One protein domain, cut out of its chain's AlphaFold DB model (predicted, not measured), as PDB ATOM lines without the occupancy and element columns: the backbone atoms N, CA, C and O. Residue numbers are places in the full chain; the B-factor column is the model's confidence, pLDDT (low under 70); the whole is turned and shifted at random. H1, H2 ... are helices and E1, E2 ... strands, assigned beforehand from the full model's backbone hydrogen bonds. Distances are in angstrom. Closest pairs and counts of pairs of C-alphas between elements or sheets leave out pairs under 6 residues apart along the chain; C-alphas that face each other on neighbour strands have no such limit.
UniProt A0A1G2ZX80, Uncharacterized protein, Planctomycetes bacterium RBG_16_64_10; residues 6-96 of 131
ATOM      1  N   PHE A   6     194.008 137.276 211.368       85.94
ATOM      2  CA  PHE A   6     193.424 137.191 212.709       85.94
ATOM      3  C   PHE A   6     192.184 138.074 212.845       85.94
ATOM      4  O   PHE A   6     191.216 137.689 213.495       85.94
ATOM      5  N   LYS A   7     192.173 139.247 212.203       87.56
ATOM      6  CA  LYS A   7     190.994 140.125 212.191       87.56
ATOM      7  C   LYS A   7     189.894 139.621 211.251       87.56
ATOM      8  O   LYS A   7     188.733 139.938 211.487       87.56
ATOM      9  N   MET A   8     190.209 138.762 210.278       87.69
ATOM     10  CA  MET A   8     189.199 138.040 209.481       87.69
ATOM     11  C   MET A   8     188.344 137.076 210.314       87.69
ATOM     12  O   MET A   8     187.197 136.820 209.953       87.69
ATOM     13  N   LEU A   9     188.827 136.608 211.471       91.19
ATOM     14  CA  LEU A   9     188.014 135.795 212.385       91.19
ATOM     15  C   LEU A   9     186.786 136.551 212.915       91.19
ATOM     16  O   LEU A   9     185.786 135.921 213.250       91.19
ATOM     17  N   LEU A  10     186.816 137.889 212.940       92.38
ATOM     18  CA  LEU A  10     185.649 138.706 213.291       92.38
ATOM     19  C   LEU A  10     184.535 138.564 212.247       92.38
ATOM     20  O   LEU A  10     183.368 138.417 212.610       92.38
ATOM     21  N   LEU A  11     184.894 138.527 210.959       91.88
ATOM     22  CA  LEU A  11     183.942 138.281 209.873       91.88
ATOM     23  C   LEU A  11     183.379 136.862 209.942       91.88
ATOM     24  O   LEU A  11     182.170 136.691 209.804       91.88
ATOM     25  N   LYS A  12     184.229 135.862 210.229       91.88
ATOM     26  CA  LYS A  12     183.766 134.484 210.460       91.88
ATOM     27  C   LYS A  12     182.755 134.438 211.607       91.88
ATOM     28  O   LYS A  12     181.657 133.928 211.427       91.88
ATOM     29  N   ARG A  13     183.088 135.030 212.760       92.00
ATOM     30  CA  ARG A  13     182.196 135.079 213.926       92.00
ATOM     31  C   ARG A  13     180.858 135.737 213.590       92.00
ATOM     32  O   ARG A  13     179.818 135.218 213.984       92.00
ATOM     33  N   LEU A  14     180.862 136.853 212.860       93.50
ATOM     34  CA  LEU A  14     179.628 137.503 212.417       93.50
ATOM     35  C   LEU A  14     178.801 136.579 211.511       93.50
ATOM     36  O   LEU A  14     177.590 136.467 211.699       93.50
ATOM     37  N   ALA A  15     179.445 135.906 210.557       91.50
ATOM     38  CA  ALA A  15     178.787 134.967 209.654       91.50
ATOM     39  C   ALA A  15     178.169 133.778 210.413       91.50
ATOM     40  O   ALA A  15     177.012 133.432 210.163       91.50
ATOM     41  N   ASP A  16     178.880 133.232 211.402       89.12
ATOM     42  CA  ASP A  16     178.401 132.140 212.255       89.12
ATOM     43  C   ASP A  16     177.167 132.559 213.065       89.12
ATOM     44  O   ASP A  16     176.130 131.896 213.028       89.12
ATOM     45  N   VAL A  17     177.221 133.705 213.754       88.38
ATOM     46  CA  VAL A  17     176.089 134.176 214.574       88.38
ATOM     47  C   VAL A  17     174.876 134.527 213.701       88.38
ATOM     48  O   VAL A  17     173.731 134.347 214.124       88.38
ATOM     49  N   ARG A  18     175.088 134.969 212.455       87.50
ATOM     50  CA  ARG A  18     174.003 135.189 211.484       87.50
ATOM     51  C   ARG A  18     173.452 133.898 210.872       87.50
ATOM     52  O   ARG A  18     172.418 133.973 210.216       87.50
ATOM     53  N   GLY A  19     174.074 132.741 211.112       87.06
ATOM     54  CA  GLY A  19     173.676 131.472 210.495       87.06
ATOM     55  C   GLY A  19     173.949 131.432 208.992       87.06
ATOM     56  O   GLY A  19     173.167 130.863 208.242       87.06
ATOM     57  N   MET A  20     175.006 132.113 208.536       88.56
ATOM     58  CA  MET A  20     175.401 132.152 207.121       88.56
ATOM     59  C   MET A  20     176.332 131.003 206.737       88.56
ATOM     60  O   MET A  20     176.417 130.645 205.569       88.56
ATOM     61  N   THR A  21     177.064 130.469 207.711       87.19
ATOM     62  CA  THR A  21     178.078 129.424 207.522       87.19
ATOM     63  C   THR A  21     177.553 128.029 207.833       87.19
ATOM     64  O   THR A  21     178.117 127.060 207.342       87.19
ATOM     65  N   CYS A  22     176.479 127.923 208.620       80.38
ATOM     66  CA  CYS A  22     175.868 126.654 208.997       80.38
ATOM     67  C   CYS A  22     174.340 126.785 209.041       80.38
ATOM     68  O   CYS A  22     173.836 127.887 209.296       80.38
ATOM     69  N   PRO A  23     173.601 125.677 208.853       81.81
ATOM     70  CA  PRO A  23     172.165 125.645 209.090       81.81
ATOM     71  C   PRO A  23     171.836 126.149 210.497       81.81
ATOM     72  O   PRO A  23     172.519 125.819 211.467       81.81
ATOM     73  N   VAL A  24     170.788 126.962 210.619       79.94
ATOM     74  CA  VAL A  24     170.327 127.406 211.934       79.94
ATOM     75  C   VAL A  24     169.537 126.274 212.580       79.94
ATOM     76  O   VAL A  24     168.452 125.936 212.118       79.94
ATOM     77  N   GLU A  25     170.086 125.693 213.642       78.25
ATOM     78  CA  GLU A  25     169.395 124.683 214.442       78.25
ATOM     79  C   GLU A  25     168.325 125.319 215.343       78.25
ATOM     80  O   GLU A  25     168.533 126.381 215.937       78.25
ATOM     81  N   GLY A  26     167.188 124.639 215.485       80.81
ATOM     82  CA  GLY A  26     166.107 125.052 216.379       80.81
ATOM     83  C   GLY A  26     165.180 126.119 215.789       80.81
ATOM     84  O   GLY A  26     164.871 126.120 214.598       80.81
ATOM     85  N   ALA A  27     164.660 126.993 216.654       79.12
ATOM     86  CA  ALA A  27     163.706 128.020 216.249       79.12
ATOM     87  C   ALA A  27     164.387 129.112 215.395       79.12
ATOM     88  O   ALA A  27     165.498 129.538 215.726       79.12
ATOM     89  N   PRO A  28     163.724 129.620 214.337       82.94
ATOM     90  CA  PRO A  28     164.271 130.694 213.521       82.94
ATOM     91  C   PRO A  28     164.636 131.926 214.364       82.94
ATOM     92  O   PRO A  28     163.864 132.336 215.232       82.94
ATOM     93  N   PRO A  29     165.779 132.574 214.090       83.88
ATOM     94  CA  PRO A  29     166.285 133.680 214.903       83.88
ATOM     95  C   PRO A  29     165.461 134.963 214.744       83.88
ATOM     96  O   PRO A  29     165.488 135.845 215.605       83.88
ATOM     97  N   VAL A  30     164.745 135.064 213.626       89.50
ATOM     98  CA  VAL A  30     163.776 136.108 213.322       89.50
ATOM     99  C   VAL A  30     162.508 135.408 212.869       89.50
ATOM    100  O   VAL A  30     162.537 134.618 211.925       89.50
ATOM    101  N   TYR A  31     161.407 135.701 213.543       92.44
ATOM    102  CA  TYR A  31     160.086 135.207 213.196       92.44
ATOM    103  C   TYR A  31     159.217 136.368 212.719       92.44
ATOM    104  O   TYR A  31     159.171 137.418 213.365       92.44
ATOM    105  N   ILE A  32     158.528 136.170 211.596       94.38
ATOM    106  CA  ILE A  32     157.610 137.149 211.013       94.38
ATOM    107  C   ILE A  32     156.201 136.564 211.060       94.38
ATOM    108  O   ILE A  32     155.913 135.546 210.435       94.38
ATOM    109  N   ASP A  33     155.326 137.220 211.814       94.69
ATOM    110  CA  ASP A  33     153.908 136.901 211.872       94.69
ATOM    111  C   ASP A  33     153.194 137.532 210.669       94.69
ATOM    112  O   ASP A  33     152.891 138.728 210.650       94.69
ATOM    113  N   ASN A  34     152.934 136.715 209.647       94.12
ATOM    114  CA  ASN A  34     152.298 137.167 208.410       94.12
ATOM    115  C   ASN A  34     150.893 137.739 208.642       94.12
ATOM    116  O   ASN A  34     150.506 138.671 207.946       94.12
ATOM    117  N   ARG A  35     150.148 137.243 209.640       95.00
ATOM    118  CA  ARG A  35     148.811 137.770 209.957       95.00
ATOM    119  C   ARG A  35     148.889 139.134 210.628       95.00
ATOM    120  O   ARG A  35     148.071 140.009 210.376       95.00
ATOM    121  N   ALA A  36     149.917 139.371 211.437       94.56
ATOM    122  CA  ALA A  36     150.149 140.695 212.010       94.56
ATOM    123  C   ALA A  36     150.497 141.762 210.946       94.56
ATOM    124  O   ALA A  36     150.367 142.962 211.223       94.56
ATOM    125  N   LEU A  37     150.903 141.347 209.738       94.50
ATOM    126  CA  LEU A  37     151.139 142.217 208.580       94.50
ATOM    127  C   LEU A  37     149.880 142.524 207.759       94.50
ATOM    128  O   LEU A  37     149.960 143.325 206.824       94.50
ATOM    129  N   ASP A  38     148.721 141.970 208.119       94.75
ATOM    130  CA  ASP A  38     147.466 142.304 207.455       94.75
ATOM    131  C   ASP A  38     147.263 143.824 207.441       94.75
ATOM    132  O   ASP A  38     147.510 144.522 208.434       94.75
ATOM    133  N   ARG A  39     146.829 144.337 206.282       94.12
ATOM    134  CA  ARG A  39     146.608 145.769 206.008       94.12
ATOM    135  C   ARG A  39     147.863 146.641 205.944       94.12
ATOM    136  O   ARG A  39     147.753 147.856 205.796       94.12
ATOM    137  N   PHE A  40     149.064 146.062 206.003       93.88
ATOM    138  CA  PHE A  40     150.311 146.823 205.857       93.88
ATOM    139  C   PHE A  40     150.342 147.655 204.568       93.88
ATOM    140  O   PHE A  40     150.767 148.813 204.588       93.88
ATOM    141  N   ILE A  41     149.861 147.068 203.466       93.31
ATOM    142  CA  ILE A  41     149.907 147.683 202.139       93.31
ATOM    143  C   ILE A  41     148.895 148.821 201.957       93.31
ATOM    144  O   ILE A  41     149.065 149.631 201.050       93.31
ATOM    145  N   ASP A  42     147.870 148.908 202.811       93.06
ATOM    146  CA  ASP A  42     146.741 149.830 202.635       93.06
ATOM    147  C   ASP A  42     147.221 151.280 202.535       93.06
ATOM    148  O   ASP A  42     146.846 151.991 201.608       93.06
ATOM    149  N   ARG A  43     148.146 151.691 203.414       89.69
ATOM    150  CA  ARG A  43     148.714 153.046 203.390       89.69
ATOM    151  C   ARG A  43     149.399 153.377 202.066       89.69
ATOM    152  O   ARG A  43     149.285 154.498 201.586       89.69
ATOM    153  N   PHE A  44     150.117 152.422 201.482       92.25
ATOM    154  CA  PHE A  44     150.929 152.655 200.285       92.25
ATOM    155  C   PHE A  44     150.100 152.842 199.018       92.25
ATOM    156  O   PHE A  44     150.635 153.287 198.007       92.25
ATOM    157  N   ARG A  45     148.805 152.519 199.070       91.81
ATOM    158  CA  ARG A  45     147.868 152.823 197.985       91.81
ATOM    159  C   ARG A  45     147.566 154.317 197.887       91.81
ATOM    160  O   ARG A  45     147.193 154.777 196.818       91.81
ATOM    161  N   GLU A  46     147.738 155.051 198.984       89.62
ATOM    162  CA  GLU A  46     147.419 156.477 199.082       89.62
ATOM    163  C   GLU A  46     148.681 157.336 199.208       89.62
ATOM    164  O   GLU A  46     148.798 158.365 198.550       89.62
ATOM    165  N   VAL A  47     149.635 156.918 200.048       88.81
ATOM    166  CA  VAL A  47     150.839 157.694 200.376       88.81
ATOM    167  C   VAL A  47     152.068 156.789 200.410       88.81
ATOM    168  O   VAL A  47     152.175 155.876 201.235       88.81
ATOM    169  N   GLY A  48     153.029 157.070 199.530       89.00
ATOM    170  CA  GLY A  48     154.306 156.365 199.469       89.00
ATOM    171  C   GLY A  48     155.328 156.855 200.503       89.00
ATOM    172  O   GLY A  48     155.237 157.958 201.039       89.00
ATOM    173  N   CYS A  49     156.370 156.050 200.747       91.00
ATOM    174  CA  CYS A  49     157.490 156.457 201.610       91.00
ATOM    175  C   CYS A  49     158.315 157.615 201.034       91.00
ATOM    176  O   CYS A  49     158.957 158.322 201.797       91.00
ATOM    177  N   ARG A  50     158.336 157.799 199.707       89.25
ATOM    178  CA  ARG A  50     159.159 158.838 199.060       89.25
ATOM    179  C   ARG A  50     158.695 160.249 199.416       89.25
ATOM    180  O   ARG A  50     159.513 161.158 199.450       89.25
ATOM    181  N   ASP A  51     157.413 160.386 199.730       87.94
ATOM    182  CA  ASP A  51     156.756 161.669 199.966       87.94
ATOM    183  C   ASP A  51     156.577 161.963 201.463       87.94
ATOM    184  O   ASP A  51     155.901 162.916 201.840       87.94
ATOM    185  N   THR A  52     157.147 161.132 202.346       90.25
ATOM    186  CA  THR A  52     156.975 161.266 203.798       90.25
ATOM    187  C   THR A  52     158.288 161.067 204.551       90.25
ATOM    188  O   THR A  52     159.088 160.202 204.214       90.25
ATOM    189  N   ASN A  53     158.482 161.802 205.649       92.31
ATOM    190  CA  ASN A  53     159.568 161.529 206.588       92.31
ATOM    191  C   ASN A  53     159.252 160.292 207.460       92.31
ATOM    192  O   ASN A  53     158.286 160.297 208.232       92.31
ATOM    193  N   CYS A  54     160.080 159.247 207.362       91.38
ATOM    194  CA  CYS A  54     159.946 158.001 208.122       91.38
ATOM    195  C   CYS A  54     160.032 158.193 209.643       91.38
ATOM    196  O   CYS A  54     159.300 157.506 210.362       91.38
ATOM    197  N   ASP A  55     160.842 159.144 210.116       91.56
ATOM    198  CA  ASP A  55     161.038 159.405 211.549       91.56
ATOM    199  C   ASP A  55     159.751 159.912 212.214       91.56
ATOM    200  O   ASP A  55     159.484 159.612 213.378       91.56
ATOM    201  N   VAL A  56     158.921 160.623 211.440       93.62
ATOM    202  CA  VAL A  56     157.625 161.170 211.871       93.62
ATOM    203  C   VAL A  56     156.484 160.191 211.584       93.62
ATOM    204  O   VAL A  56     155.632 159.946 212.434       93.62
ATOM    205  N   CYS A  57     156.454 159.610 210.382       92.94
ATOM    206  CA  CYS A  57     155.380 158.728 209.922       92.94
ATOM    207  C   CYS A  57     155.286 157.430 210.729       92.94
ATOM    208  O   CYS A  57     154.197 157.012 211.130       92.94
ATOM    209  N   GLN A  58     156.431 156.770 210.922       93.44
ATOM    210  CA  GLN A  58     156.576 155.528 211.681       93.44
ATOM    211  C   GLN A  58     155.633 154.371 211.285       93.44
ATOM    212  O   GLN A  58     155.484 153.416 212.046       93.44
ATOM    213  N   TRP A  59     155.021 154.387 210.093       94.81
ATOM    214  CA  TRP A  59     154.106 153.322 209.653       94.81
ATOM    215  C   TRP A  59     154.772 151.941 209.678       94.81
ATOM    216  O   TRP A  59     154.289 151.024 210.343       94.81
ATOM    217  N   CYS A  60     155.939 151.817 209.037       93.38
ATOM    218  CA  CYS A  60     156.712 150.578 209.035       93.38
ATOM    219  C   CYS A  60     157.166 150.177 210.446       93.38
ATOM    220  O   CYS A  60     157.147 148.994 210.765       93.38
ATOM    221  N   HIS A  61     157.507 151.141 211.313       94.12
ATOM    222  CA  HIS A  61     157.915 150.864 212.695       94.12
ATOM    223  C   HIS A  61     156.788 150.219 213.505       94.12
ATOM    224  O   HIS A  61     157.024 149.236 214.205       94.12
ATOM    225  N   ARG A  62     155.553 150.721 213.372       94.62
ATOM    226  CA  ARG A  62     154.378 150.155 214.058       94.62
ATOM    227  C   ARG A  62     154.113 148.714 213.628       94.62
ATOM    228  O   ARG A  62     153.818 147.874 214.472       94.62
ATOM    229  N   PHE A  63     154.241 148.417 212.333       95.56
ATOM    230  CA  PHE A  63     154.084 147.056 211.815       95.56
ATOM    231  C   PHE A  63     155.232 146.133 212.221       95.56
ATOM    232  O   PHE A  63     154.979 145.017 212.666       95.56
ATOM    233  N   ALA A  64     156.474 146.609 212.146       94.44
ATOM    234  CA  ALA A  64     157.640 145.858 212.590       94.44
ATOM    235  C   ALA A  64     157.531 145.474 214.074       94.44
ATOM    236  O   ALA A  64     157.758 144.319 214.420       94.44
ATOM    237  N   ALA A  65     157.106 146.408 214.933       94.00
ATOM    238  CA  ALA A  65     156.961 146.173 216.370       94.00
ATOM    239  C   ALA A  65     155.924 145.091 216.718       94.00
ATOM    240  O   ALA A  65     156.101 144.386 217.708       94.00
ATOM    241  N   LYS A  66     154.852 144.945 215.924       94.50
ATOM    242  CA  LYS A  66     153.822 143.915 216.156       94.50
ATOM    243  C   LYS A  66     154.106 142.582 215.459       94.50
ATOM    244  O   LYS A  66     153.744 141.541 215.995       94.50
ATOM    245  N   ALA A  67     154.707 142.610 214.268       95.62
ATOM    246  CA  ALA A  67     154.811 141.435 213.404       95.62
ATOM    247  C   ALA A  67     156.147 140.700 213.527       95.62
ATOM    248  O   ALA A  67     156.219 139.512 213.222       95.62
ATOM    249  N   ILE A  68     157.207 141.380 213.961       94.62
ATOM    250  CA  ILE A  68     158.549 140.802 214.010       94.62
ATOM    251  C   ILE A  68     158.876 140.423 215.450       94.62
ATOM    252  O   ILE A  68     158.867 141.261 216.351       94.62
ATOM    253  N   ARG A  69     159.216 139.151 215.661       92.69
ATOM    254  CA  ARG A  69     159.753 138.642 216.928       92.69
ATOM    255  C   ARG A  69     161.187 138.183 216.711       92.69
ATOM    256  O   ARG A  69     161.502 137.533 215.719       92.69
ATOM    257  N   MET A  70     162.061 138.536 217.642       90.88
ATOM    258  CA  MET A  70     163.474 138.167 217.615       90.88
ATOM    259  C   MET A  70     163.898 137.753 219.012       90.88
ATOM    260  O   MET A  70     163.466 138.373 219.984       90.88
ATOM    261  N   ASP A  71     164.782 136.764 219.108       89.50
ATOM    262  CA  ASP A  71     165.435 136.463 220.379       89.50
ATOM    263  C   ASP A  71     166.339 137.647 220.793       89.50
ATOM    264  O   ASP A  71     167.276 137.996 220.057       89.50
ATOM    265  N   PRO A  72     166.080 138.300 221.943       89.56
ATOM    266  CA  PRO A  72     166.864 139.448 222.386       89.56
ATOM    267  C   PRO A  72     168.333 139.095 222.647       89.56
ATOM    268  O   PRO A  72     169.202 139.939 222.410       89.56
ATOM    269  N   GLN A  73     168.630 137.868 223.085       89.69
ATOM    270  CA  GLN A  73     170.007 137.450 223.360       89.69
ATOM    271  C   GLN A  73     170.806 137.336 222.062       89.69
ATOM    272  O   GLN A  73     171.877 137.938 221.926       89.69
ATOM    273  N   ARG A  74     170.251 136.650 221.059       87.50
ATOM    274  CA  ARG A  74     170.864 136.556 219.733       87.50
ATOM    275  C   ARG A  74     170.973 137.914 219.052       87.50
ATOM    276  O   ARG A  74     172.006 138.195 218.449       87.50
ATOM    277  N   ARG A  75     169.972 138.793 219.194       91.44
ATOM    278  CA  ARG A  75     170.055 140.182 218.705       91.44
ATOM    279  C   ARG A  75     171.264 140.906 219.299       91.44
ATOM    280  O   ARG A  75     172.026 141.511 218.549       91.44
ATOM    281  N   ALA A  76     171.447 140.844 220.618       93.12
ATOM    282  CA  ALA A  76     172.577 141.485 221.285       93.12
ATOM    283  C   ALA A  76     173.923 140.914 220.801       93.12
ATOM    284  O   ALA A  76     174.840 141.677 220.505       93.12
ATOM    285  N   ALA A  77     174.017 139.590 220.637       91.62
ATOM    286  CA  ALA A  77     175.220 138.930 220.132       91.62
ATOM    287  C   ALA A  77     175.575 139.355 218.695       91.62
ATOM    288  O   ALA A  77     176.740 139.634 218.407       91.62
ATOM    289  N   VAL A  78     174.580 139.451 217.804       92.44
ATOM    290  CA  VAL A  78     174.773 139.929 216.424       92.44
ATOM    291  C   VAL A  78     175.243 141.382 216.416       92.44
ATOM    292  O   VAL A  78     176.197 141.707 215.713       92.44
ATOM    293  N   LEU A  79     174.606 142.256 217.203       95.06
ATOM    294  CA  LEU A  79     174.974 143.674 217.266       95.06
ATOM    295  C   LEU A  79     176.399 143.873 217.791       95.06
ATOM    296  O   LEU A  79     177.143 144.664 217.215       95.06
ATOM    297  N   ALA A  80     176.803 143.119 218.814       95.44
ATOM    298  CA  ALA A  80     178.176 143.144 219.311       95.44
ATOM    299  C   ALA A  80     179.179 142.678 218.240       95.44
ATOM    300  O   ALA A  80     180.196 143.328 218.022       95.44
ATOM    301  N   ALA A  81     178.871 141.602 217.506       94.50
ATOM    302  CA  ALA A  81     179.735 141.127 216.422       94.50
ATOM    303  C   ALA A  81     179.865 142.150 215.276       94.50
ATOM    304  O   ALA A  81     180.947 142.306 214.715       94.50
ATOM    305  N   TYR A  82     178.788 142.873 214.947       95.56
ATOM    306  CA  TYR A  82     178.846 143.983 213.992       95.56
ATOM    307  C   TYR A  82     179.737 145.122 214.484       95.56
ATOM    308  O   TYR A  82     180.548 145.622 213.709       95.56
ATOM    309  N   GLN A  83     179.606 145.514 215.753       95.94
ATOM    310  CA  GLN A  83     180.441 146.557 216.351       95.94
ATOM    311  C   GLN A  83     181.926 146.188 216.285       95.94
ATOM    312  O   GLN A  83     182.721 147.003 215.829       95.94
ATOM    313  N   ASP A  84     182.281 144.946 216.629       93.81
ATOM    314  CA  ASP A  84     183.665 144.458 216.551       93.81
ATOM    315  C   ASP A  84     184.225 144.536 215.115       93.81
ATOM    316  O   ASP A  84     185.381 144.914 214.900       93.81
ATOM    317  N   VAL A  85     183.411 144.173 214.114       94.00
ATOM    318  CA  VAL A  85     183.796 144.240 212.695       94.00
ATOM    319  C   VAL A  85     183.958 145.687 212.237       94.00
ATOM    320  O   VAL A  85     184.953 145.995 211.581       94.00
ATOM    321  N   PHE A  86     183.017 146.571 212.577       94.50
ATOM    322  CA  PHE A  86     183.082 147.980 212.190       94.50
ATOM    323  C   PHE A  86     184.251 148.699 212.852       94.50
ATOM    324  O   PHE A  86     185.014 149.353 212.153       94.50
ATOM    325  N   GLU A  87     184.499 148.485 214.144       93.00
ATOM    326  CA  GLU A  87     185.665 149.066 214.817       93.00
ATOM    327  C   GLU A  87     186.977 148.614 214.153       93.00
ATOM    328  O   GLU A  87     187.893 149.411 213.942       93.00
ATOM    329  N   ALA A  88     187.075 147.338 213.761       90.62
ATOM    330  CA  ALA A  88     188.247 146.835 213.053       90.62
ATOM    331  C   ALA A  88     188.380 147.399 211.628       90.62
ATOM    332  O   ALA A  88     189.506 147.595 211.160       90.62
ATOM    333  N   MET A  89     187.262 147.623 210.936       90.19
ATOM    334  CA  MET A  89     187.217 148.172 209.580       90.19
ATOM    335  C   MET A  89     187.569 149.663 209.574       90.19
ATOM    336  O   MET A  89     188.513 150.052 208.883       90.19
ATOM    337  N   ASP A  90     186.882 150.456 210.396       90.88
ATOM    338  CA  ASP A  90     187.044 151.908 210.516       90.88
ATOM    339  C   ASP A  90     188.393 152.268 211.147       90.88
ATOM    340  O   ASP A  90     189.082 153.182 210.697       90.88
ATOM    341  N   GLY A  91     188.837 151.496 212.145       86.44
ATOM    342  CA  GLY A  91     190.157 151.648 212.763       86.44
ATOM    343  C   GLY A  91     191.316 151.121 211.907       86.44
ATOM    344  O   GLY A  91     192.470 151.140 212.345       86.44
ATOM    345  N   GLY A  92     191.038 150.580 210.716       86.94
ATOM    346  CA  GLY A  92     192.036 150.038 209.792       86.94
ATOM    347  C   GLY A  92     192.729 148.751 210.257       86.94
ATOM    348  O   GLY A  92     193.606 148.234 209.563       86.94
ATOM    349  N   GLY A  93     192.348 148.196 211.412       86.44
ATOM    350  CA  GLY A  93     192.910 146.956 211.955       86.44
ATOM    351  C   GLY A  93     192.692 145.748 211.042       86.44
ATOM    352  O   GLY A  93     193.542 144.860 210.993       86.44
ATOM    353  N   LEU A  94     191.600 145.748 210.276       86.69
ATOM    354  CA  LEU A  94     191.280 144.722 209.281       86.69
ATOM    355  C   LEU A  94     192.328 144.641 208.155       86.69
ATOM    356  O   LEU A  94     192.650 143.557 207.669       86.69
ATOM    357  N   TRP A  95     192.896 145.790 207.791       86.06
ATOM    358  CA  TRP A  95     193.830 145.963 206.673       86.06
ATOM    359  C   TRP A  95     195.298 146.006 207.123       86.06
ATOM    360  O   TRP A  95     196.212 146.084 206.303       86.06
ATOM    361  N   ARG A  96     195.558 145.972 208.436       81.88
ATOM    362  CA  ARG A  96     196.907 146.114 208.992       81.88
ATOM    363  C   ARG A  96     197.507 144.754 209.335       81.88
ATOM    364  O   ARG A  96     197.216 144.182 210.383       81.88
TER     365      ARG A  96
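AT A GLANCE: This is residues 6 to 96 of the 131 residues of an uncharacterized protein of Planctomycetes bacterium RBG_16_64_10 (UniProt A0A1G2ZX80). The model is an open U with few contacts between its parts: H1 and H5, two helices side by side, make one arm, a small ribbon of two strands, E1 and E2, makes the bridge, and H4 with the short H2 and H3 and their loops makes the other arm. The space between the arms is empty, and residues 50 to 56 stick out free on the arm of H4. The printed part has 91 residues with five named helices and two named strands, in the order H1 E1 H2 H3 H4 E2 H5; the sheet, E1 - E2, is antiparallel, and the class is mostly helix. It is only just loose, close to extended, with a radius of gyration of the C-alphas of 17.9 A, and its outline, 51 by 34 by 18 A, is only just flat.

HOW THE PARTS SIT: Begin at the sheet, where E1, residues 30 to 32, and E2, residues 68 to 70, are antiparallel neighbours at 159 degrees. Look there for N 31 and O 69, 2.8 A apart, and N 69 and O 31, 2.9 A apart, both within hydrogen-bond range. On from E2, find H5, residues 72 to 90, which touches H1, residues 6 to 17; their closest C-alphas, those of Leu 14 and Ala 81, are 5.4 A apart. These two helices run opposite ways at a shallow tilt of 26 degrees. Before E2 comes H4, residues 59 to 67, apart from H5; the closest C-alphas of E1 and H4, those of Ile 32 and Ala 67, are 5.6 A apart. H3, residues 54 to 57, and H4 meet only through their link. H2, residues 42 to 45, is only just apart from H4, with the closest C-alphas 8.3 A apart. Every O i to N i+4 pair is within hydrogen-bond range in H4 and H5, and 6 of 8 are in H1; H2 and H3 are too short for such a pair.

IN THESE COORDINATES: Find C-alpha 30 at (163.776, 136.108, 213.322), where E1 begins its 6.7 A; E2 covers 6.6 A. From C-alpha 72 at (166.864, 139.448, 222.386), H5 runs 26.5 A to C-alpha 90 at (187.044, 151.908, 210.516). H1 measures 17.7 A, H4 12.5 A, H2 5.6 A and H3 5.0 A.

THE WHOLE: The two C-alphas farthest apart, those of Phe 6 and Glu 46, are 51.7 A apart. The printed part has no cut. The link from H1 to E1, residues 18 to 29, is long. The mean pLDDT of the printed part is 90.6, and no printed residue is under 70.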